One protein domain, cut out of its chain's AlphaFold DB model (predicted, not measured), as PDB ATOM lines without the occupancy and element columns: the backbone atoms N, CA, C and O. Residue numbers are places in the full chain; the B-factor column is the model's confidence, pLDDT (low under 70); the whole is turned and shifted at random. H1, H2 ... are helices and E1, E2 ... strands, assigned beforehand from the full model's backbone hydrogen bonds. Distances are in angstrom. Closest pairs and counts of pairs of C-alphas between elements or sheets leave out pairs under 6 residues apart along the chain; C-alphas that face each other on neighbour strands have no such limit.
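AT A GLANCE: This is residues 2 to 63 of the 282 residues of an uncharacterized protein of Fibrobacter sp. UWP2 (UniProt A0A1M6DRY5). Little regular structure: a loose, elongated model with an unnamed stretch, residues 2 to 15, and helix H1 at one end, and the long hairpin of strands E1 and E2 reaching to the other. Residues 57 to 58 pair antiparallel with residues 48 to 49 of E2. The printed part has 62 residues, 24 of them in named elements, in the order H1, E1, E2, class mixed; the radius of gyration of the C-alphas is 15.2 A, the spans 47 by 27 by 20 A.

HOW THE PARTS SIT: Residues 13 to 20 stand free, of which 16 to 20 belong to H1, residues 16 to 27. Every O i to N i+4 pair in H1 is within hydrogen-bond range. A tight link leads to E1, residues 31 to 36. E2, residues 46 to 51, is its antiparallel neighbour at 157 degrees, a hairpin; N 34 and O 48 are 2.9 A apart, within hydrogen-bond range. H1 and E2 are apart.

IN THESE COORDINATES: H1 begins at C-alpha 16 (195.727, 77.547, 241.531) and measures 16.9 A, E1 16.1 A, and E2 16.8 A, ending at C-alpha 51 (181.936, 85.775, 233.009).

THE WHOLE: The C-alphas farthest apart, of Gly 6 and Asn 40, are 47.1 A apart. The printed part has no cut and no long link. Mean pLDDT of the printed part is 70.2; residues 2 to 18 and 39 to 43 are among those under 70.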
ATOM      1  N   SER A   2     178.615  66.809 237.165       34.81
ATOM      2  CA  SER A   2     179.672  66.808 238.198       34.81
ATOM      3  C   SER A   2     181.041  66.726 237.521       34.81
ATOM      4  O   SER A   2     181.256  65.859 236.673       34.81
ATOM      5  N   ILE A   3     181.964  67.626 237.858       44.62
ATOM      6  CA  ILE A   3     183.361  67.567 237.408       44.62
ATOM      7  C   ILE A   3     184.173  66.920 238.525       44.62
ATOM      8  O   ILE A   3     184.726  67.587 239.399       44.62
ATOM      9  N   GLU A   4     184.194  65.595 238.540       43.78
ATOM     10  CA  GLU A   4     185.020  64.820 239.462       43.78
ATOM     11  C   GLU A   4     186.335  64.409 238.804       43.78
ATOM     12  O   GLU A   4     186.409  64.189 237.592       43.78
ATOM     13  N   LYS A   5     187.396  64.309 239.617       39.34
ATOM     14  CA  LYS A   5     188.706  63.804 239.189       39.34
ATOM     15  C   LYS A   5     188.517  62.326 238.820       39.34
ATOM     16  O   LYS A   5     188.433  61.483 239.701       39.34
ATOM     17  N   GLY A   6     188.369  62.043 237.526       42.97
ATOM     18  CA  GLY A   6     188.001  60.717 237.016       42.97
ATOM     19  C   GLY A   6     186.901  60.729 235.950       42.97
ATOM     20  O   GLY A   6     186.787  59.760 235.204       42.97
ATOM     21  N   ASN A   7     186.155  61.830 235.799       44.91
ATOM     22  CA  ASN A   7     185.259  61.997 234.658       44.91
ATOM     23  C   ASN A   7     186.084  62.278 233.397       44.91
ATOM     24  O   ASN A   7     186.751  63.309 233.275       44.91
ATOM     25  N   SER A   8     186.063  61.325 232.464       43.97
ATOM     26  CA  SER A   8     186.697  61.437 231.152       43.97
ATOM     27  C   SER A   8     186.126  62.647 230.414       43.97
ATOM     28  O   SER A   8     184.959  62.630 230.033       43.97
ATOM     29  N   GLY A   9     186.927  63.700 230.256       45.94
ATOM     30  CA  GLY A   9     186.526  64.895 229.512       45.94
ATOM     31  C   GLY A   9     187.130  66.207 230.011       45.94
ATOM     32  O   GLY A   9     187.152  67.179 229.266       45.94
ATOM     33  N   VAL A  10     187.647  66.255 231.244       52.22
ATOM     34  CA  VAL A  10     188.167  67.499 231.830       52.22
ATOM     35  C   VAL A  10     189.685  67.443 231.977       52.22
ATOM     36  O   VAL A  10     190.216  66.646 232.747       52.22
ATOM     37  N   GLN A  11     190.382  68.324 231.255       53.81
ATOM     38  CA  GLN A  11     191.824  68.521 231.371       53.81
ATOM     39  C   GLN A  11     192.130  69.980 231.701       53.81
ATOM     40  O   GLN A  11     191.706  70.899 231.008       53.81
ATOM     41  N   TYR A  12     192.885  70.192 232.773       59.34
ATOM     42  CA  TYR A  12     193.340  71.509 233.199       59.34
ATOM     43  C   TYR A  12     194.747  71.396 233.782       59.34
ATOM     44  O   TYR A  12     195.151  70.341 234.272       59.34
ATOM     45  N   SER A  13     195.524  72.474 233.710       56.94
ATOM     46  CA  SER A  13     196.820  72.532 234.386       56.94
ATOM     47  C   SER A  13     196.604  72.500 235.902       56.94
ATOM     48  O   SER A  13     195.705  73.178 236.381       56.94
ATOM     49  N   GLU A  14     197.414  71.785 236.690       63.41
ATOM     50  CA  GLU A  14     197.314  71.799 238.166       63.41
ATOM     51  C   GLU A  14     197.847  73.119 238.769       63.41
ATOM     52  O   GLU A  14     198.752  73.153 239.595       63.41
ATOM     53  N   THR A  15     197.282  74.239 238.332       64.56
ATOM     54  CA  THR A  15     197.579  75.592 238.811       64.56
ATOM     55  C   THR A  15     196.458  76.076 239.719       64.56
ATOM     56  O   THR A  15     195.307  75.661 239.567       64.56
ATOM     57  N   ASP A  16     196.754  76.992 240.639       69.25
ATOM     58  CA  ASP A  16     195.727  77.547 241.531       69.25
ATOM     59  C   ASP A  16     194.635  78.305 240.763       69.25
ATOM     60  O   ASP A  16     193.469  78.266 241.147       69.25
ATOM     61  N   ALA A  17     194.980  78.922 239.627       65.62
ATOM     62  CA  ALA A  17     194.007  79.526 238.719       65.62
ATOM     63  C   ALA A  17     193.041  78.482 238.136       65.62
ATOM     64  O   ALA A  17     191.827  78.668 238.168       65.62
ATOM     65  N   ALA A  18     193.560  77.353 237.657       65.94
ATOM     66  CA  ALA A  18     192.735  76.289 237.104       65.94
ATOM     67  C   ALA A  18     191.862  75.593 238.158       65.94
ATOM     68  O   ALA A  18     190.725  75.248 237.856       65.94
ATOM     69  N   LYS A  19     192.340  75.435 239.400       70.75
ATOM     70  CA  LYS A  19     191.515  74.921 240.509       70.75
ATOM     71  C   LYS A  19     190.308  75.825 240.773       70.75
ATOM     72  O   LYS A  19     189.192  75.321 240.844       70.75
ATOM     73  N   LYS A  20     190.517  77.146 240.809       69.25
ATOM     74  CA  LYS A  20     189.432  78.136 240.946       69.25
ATOM     75  C   LYS A  20     188.445  78.080 239.780       69.25
ATOM     76  O   LYS A  20     187.243  78.189 239.993       69.25
ATOM     77  N   ILE A  21     188.936  77.882 238.553       71.06
ATOM     78  CA  ILE A  21     188.073  77.682 237.380       71.06
ATOM     79  C   ILE A  21     187.253  76.401 237.545       71.06
ATOM     80  O   ILE A  21     186.052  76.439 237.346       71.06
ATOM     81  N   VAL A  22     187.852  75.281 237.953       70.69
ATOM     82  CA  VAL A  22     187.131  74.012 238.165       70.69
ATOM     83  C   VAL A  22     186.043  74.143 239.233       70.69
ATOM     84  O   VAL A  22     184.947  73.621 239.042       70.69
ATOM     85  N   GLU A  23     186.319  74.843 240.333       70.69
ATOM     86  CA  GLU A  23     185.319  75.157 241.363       70.69
ATOM     87  C   GLU A  23     184.159  75.975 240.780       70.69
ATOM     88  O   GLU A  23     183.006  75.573 240.907       70.69
ATOM     89  N   LYS A  24     184.462  77.031 240.016       69.81
ATOM     90  CA  LYS A  24     183.465  77.829 239.283       69.81
ATOM     91  C   LYS A  24     182.665  77.011 238.264       69.81
ATOM     92  O   LYS A  24     181.461  77.200 238.132       69.81
ATOM     93  N   VAL A  25     183.297  76.068 237.559       69.94
ATOM     94  CA  VAL A  25     182.595  75.198 236.602       69.94
ATOM     95  C   VAL A  25     181.603  74.285 237.322       69.94
ATOM     96  O   VAL A  25     180.503  74.068 236.819       69.94
ATOM     97  N   LYS A  26     181.948  73.784 238.516       69.69
ATOM     98  CA  LYS A  26     181.025  72.989 239.344       69.69
ATOM     99  C   LYS A  26     179.815  73.794 239.810       69.69
ATOM    100  O   LYS A  26     178.729  73.230 239.905       69.69
ATOM    101  N   GLU A  27     180.006  75.079 240.088       73.94
ATOM    102  CA  GLU A  27     178.930  76.008 240.456       73.94
ATOM    103  C   GLU A  27     178.028  76.367 239.263       73.94
ATOM    104  O   GLU A  27     176.887  76.779 239.463       73.94
ATOM    105  N   GLY A  28     178.499  76.121 238.035       68.94
ATOM    106  CA  GLY A  28     177.817  76.479 236.800       68.94
ATOM    107  C   GLY A  28     178.034  77.955 236.488       68.94
ATOM    108  O   GLY A  28     177.523  78.828 237.177       68.94
ATOM    109  N   PHE A  29     178.789  78.231 235.428       73.00
ATOM    110  CA  PHE A  29     179.098  79.593 235.003       73.00
ATOM    111  C   PHE A  29     179.058  79.698 233.479       73.00
ATOM    112  O   PHE A  29     179.269  78.708 232.769       73.00
ATOM    113  N   LYS A  30     178.780  80.894 232.964       77.69
ATOM    114  CA  LYS A  30     178.741  81.189 231.529       77.69
ATOM    115  C   LYS A  30     179.916  82.083 231.165       77.69
ATOM    116  O   LYS A  30     180.054  83.171 231.714       77.69
ATOM    117  N   ILE A  31     180.713  81.665 230.185       82.50
ATOM    118  CA  ILE A  31     181.679  82.551 229.525       82.50
ATOM    119  C   ILE A  31     181.096  82.972 228.180       82.50
ATOM    120  O   ILE A  31     180.580  82.136 227.440       82.50
ATOM    121  N   SER A  32     181.169  84.262 227.868       82.38
ATOM    122  CA  SER A  32     180.832  84.808 226.550       82.38
ATOM    123  C   SER A  32     182.058  85.496 225.965       82.38
ATOM    124  O   SER A  32     182.763  86.185 226.696       82.38
ATOM    125  N   PHE A  33     182.296  85.326 224.666       86.94
ATOM    126  CA  PHE A  33     183.405  85.951 223.943       86.94
ATOM    127  C   PHE A  33     182.858  86.901 222.880       86.94
ATOM    128  O   PHE A  33     181.826  86.611 222.275       86.94
ATOM    129  N   VAL A  34     183.538  88.023 222.663       86.00
ATOM    130  CA  VAL A  34     183.253  88.972 221.579       86.00
ATOM    131  C   VAL A  34     184.576  89.354 220.936       86.00
ATOM    132  O   VAL A  34     185.551  89.609 221.639       86.00
ATOM    133  N   VAL A  35     184.610  89.386 219.607       84.31
ATOM    134  CA  VAL A  35     185.737  89.940 218.857       84.31
ATOM    135  C   VAL A  35     185.450  91.419 218.650       84.31
ATOM    136  O   VAL A  35     184.410  91.780 218.101       84.31
ATOM    137  N   LYS A  36     186.330  92.280 219.156       80.81
ATOM    138  CA  LYS A  36     186.318  93.700 218.836       80.81
ATOM    139  C   LYS A  36     187.226  93.893 217.630       80.81
ATOM    140  O   LYS A  36     188.445  93.918 217.786       80.81
ATOM    141  N   GLU A  37     186.597  93.988 216.466       78.69
ATOM    142  CA  GLU A  37     187.269  94.294 215.207       78.69
ATOM    143  C   GLU A  37     187.877  95.699 215.282       78.69
ATOM    144  O   GLU A  37     187.249  96.640 215.786       78.69
ATOM    145  N   THR A  38     189.119  95.831 214.832       71.25
ATOM    146  CA  THR A  38     189.803  97.120 214.701       71.25
ATOM    147  C   THR A  38     189.766  97.574 213.245       71.25
ATOM    148  O   THR A  38     190.228  96.874 212.355       71.25
ATOM    149  N   ASP A  39     189.249  98.783 212.990       66.75
ATOM    150  CA  ASP A  39     189.092  99.344 211.632       66.75
ATOM    151  C   ASP A  39     190.432  99.623 210.909       66.75
ATOM    152  O   ASP A  39     190.451  99.995 209.733       66.75
ATOM    153  N   ASN A  40     191.566  99.470 211.601       61.00
ATOM    154  CA  ASN A  40     192.909  99.662 211.061       61.00
ATOM    155  C   ASN A  40     193.586  98.314 210.800       61.00
ATOM    156  O   ASN A  40     193.774  97.523 211.717       61.00
ATOM    157  N   ALA A  41     194.065  98.115 209.570       62.03
ATOM    158  CA  ALA A  41     194.748  96.895 209.122       62.03
ATOM    159  C   ALA A  41     196.084  96.584 209.840       62.03
ATOM    160  O   ALA A  41     196.658  95.522 209.610       62.03
ATOM    161  N   ASP A  42     196.574  97.501 210.679       65.25
ATOM    162  CA  ASP A  42     197.823  97.373 211.441       65.25
ATOM    163  C   ASP A  42     197.595  97.041 212.933       65.25
ATOM    164  O   ASP A  42     198.563  96.929 213.689       65.25
ATOM    165  N   GLU A  43     196.341  96.898 213.380       66.88
ATOM    166  CA  GLU A  43     195.994  96.493 214.748       66.88
ATOM    167  C   GLU A  43     195.364  95.093 214.750       66.88
ATOM    168  O   GLU A  43     194.486  94.792 213.943       66.88
ATOM    169  N   ASP A  44     195.828  94.234 215.663       70.69
ATOM    170  CA  ASP A  44     195.257  92.901 215.860       70.69
ATOM    171  C   ASP A  44     193.861  93.008 216.502       70.69
ATOM    172  O   ASP A  44     193.679  93.708 217.506       70.69
ATOM    173  N   ASP A  45     192.900  92.232 215.990       78.56
ATOM    174  CA  ASP A  45     191.576  92.097 216.600       78.56
ATOM    175  C   ASP A  45     191.684  91.713 218.081       78.56
ATOM    176  O   ASP A  45     192.412  90.795 218.479       78.56
ATOM    177  N   THR A  46     190.903  92.389 218.923       80.88
ATOM    178  CA  THR A  46     190.952  92.170 220.370       80.88
ATOM    179  C   THR A  46     189.819  91.246 220.810       80.88
ATOM    180  O   THR A  46     188.639  91.565 220.658       80.88
ATOM    181  N   ILE A  47     190.152  90.101 221.411       83.44
ATOM    182  CA  ILE A  47     189.149  89.203 221.999       83.44
ATOM    183  C   ILE A  47     188.787  89.706 223.397       83.44
ATOM    184  O   ILE A  47     189.641  89.808 224.275       83.44
ATOM    185  N   LEU A  48     187.505  89.966 223.629       88.69
ATOM    186  CA  LEU A  48     186.946  90.291 224.937       88.69
ATOM    187  C   LEU A  48     186.182  89.089 225.497       88.69
ATOM    188  O   LEU A  48     185.514  88.369 224.755       88.69
ATOM    189  N   TYR A  49     186.228  88.887 226.812       87.50
ATOM    190  CA  TYR A  49     185.458  87.850 227.498       87.50
ATOM    191  C   TYR A  49     184.659  88.418 228.674       87.50
ATOM    192  O   TYR A  49     185.107  89.326 229.367       87.50
ATOM    193  N   SER A  50     183.477  87.855 228.918       86.50
ATOM    194  CA  SER A  50     182.627  88.144 230.078       86.50
ATOM    195  C   SER A  50     182.288  86.842 230.795       86.50
ATOM    196  O   SER A  50     182.057  85.810 230.158       86.50
ATOM    197  N   VAL A  51     182.265  86.895 232.124       83.75
ATOM    198  CA  VAL A  51     181.936  85.775 233.009       83.75
ATOM    199  C   VAL A  51     180.631  86.102 233.728       83.75
ATOM    200  O   VAL A  51     180.534  87.144 234.370       83.75
ATOM    201  N   ASP A  52     179.627  85.234 233.593       85.38
ATOM    202  CA  ASP A  52     178.293  85.353 234.204       85.38
ATOM    203  C   ASP A  52     177.576  86.682 233.917       85.38
ATOM    204  O   ASP A  52     176.808  87.189 234.732       85.38
ATOM    205  N   GLY A  53     177.815  87.252 232.731       81.50
ATOM    206  CA  GLY A  53     177.220  88.526 232.320       81.50
ATOM    207  C   GLY A  53     177.840  89.754 232.990       81.50
ATOM    208  O   GLY A  53     177.246  90.827 232.930       81.50
ATOM    209  N   GLY A  54     179.009  89.609 233.624       85.75
ATOM    210  CA  GLY A  54     179.809  90.733 234.109       85.75
ATOM    211  C   GLY A  54     180.458  91.545 232.984       85.75
ATOM    212  O   GLY A  54     180.276  91.260 231.797       85.75
ATOM    213  N   ASP A  55     181.250  92.545 233.361       90.88
ATOM    214  CA  ASP A  55     181.933  93.409 232.399       90.88
ATOM    215  C   ASP A  55     182.896  92.627 231.496       90.88
ATOM    216  O   ASP A  55     183.533  91.648 231.906       90.88
ATOM    217  N   TYR A  56     183.013  93.085 230.251       87.50
ATOM    218  CA  TYR A  56     183.966  92.530 229.303       87.50
ATOM    219  C   TYR A  56     185.394  92.900 229.702       87.50
ATOM    220  O   TYR A  56     185.730  94.071 229.868       87.50
ATOM    221  N   SER A  57     186.236  91.882 229.828       88.44
ATOM    222  CA  SER A  57     187.675  92.000 230.046       88.44
ATOM    223  C   SER A  57     188.424  91.579 228.788       88.44
ATOM    224  O   SER A  57     187.997  90.668 228.080       88.44
ATOM    225  N   GLU A  58     189.554  92.217 228.510       87.19
ATOM    226  CA  GLU A  58     190.410  91.843 227.387       87.19
ATOM    227  C   GLU A  58     191.126  90.514 227.649       87.19
ATOM    228  O   GLU A  58     191.704  90.289 228.719       87.19
ATOM    229  N   ALA A  59     191.074  89.604 226.677       80.94
ATOM    230  CA  ALA A  59     191.784  88.342 226.737       80.94
ATOM    231  C   ALA A  59     193.281  88.580 226.506       80.94
ATOM    232  O   ALA A  59     193.715  88.948 225.419       80.94
ATOM    233  N   VAL A  60     194.094  88.313 227.527       77.81
ATOM    234  CA  VAL A  60     195.549  88.443 227.408       77.81
ATOM    235  C   VAL A  60     196.135  87.195 226.753       77.81
ATOM    236  O   VAL A  60     195.903  86.064 227.193       77.81
ATOM    237  N   LYS A  61     196.969  87.399 225.731       70.50
ATOM    238  CA  LYS A  61     197.745  86.326 225.109       70.50
ATOM    239  C   LYS A  61     198.747  85.754 226.114       70.50
ATOM    240  O   LYS A  61     199.682  86.428 226.535       70.50
ATOM    241  N   ALA A  62     198.579  84.484 226.463       69.75
ATOM    242  CA  ALA A  62     199.533  83.750 227.285       69.75
ATOM    243  C   ALA A  62     200.307  82.745 226.427       69.75
ATOM    244  O   ALA A  62     199.725  81.826 225.846       69.75
ATOM    245  N   SER A  63     201.631  82.884 226.374       64.75
ATOM    246  CA  SER A  63     202.504  81.851 225.817       64.75
ATOM    247  C   SER A  63     202.644  80.716 226.824       64.75
ATOM    248  O   SER A  63     203.101  80.916 227.948       64.75
TER     249      SER A  63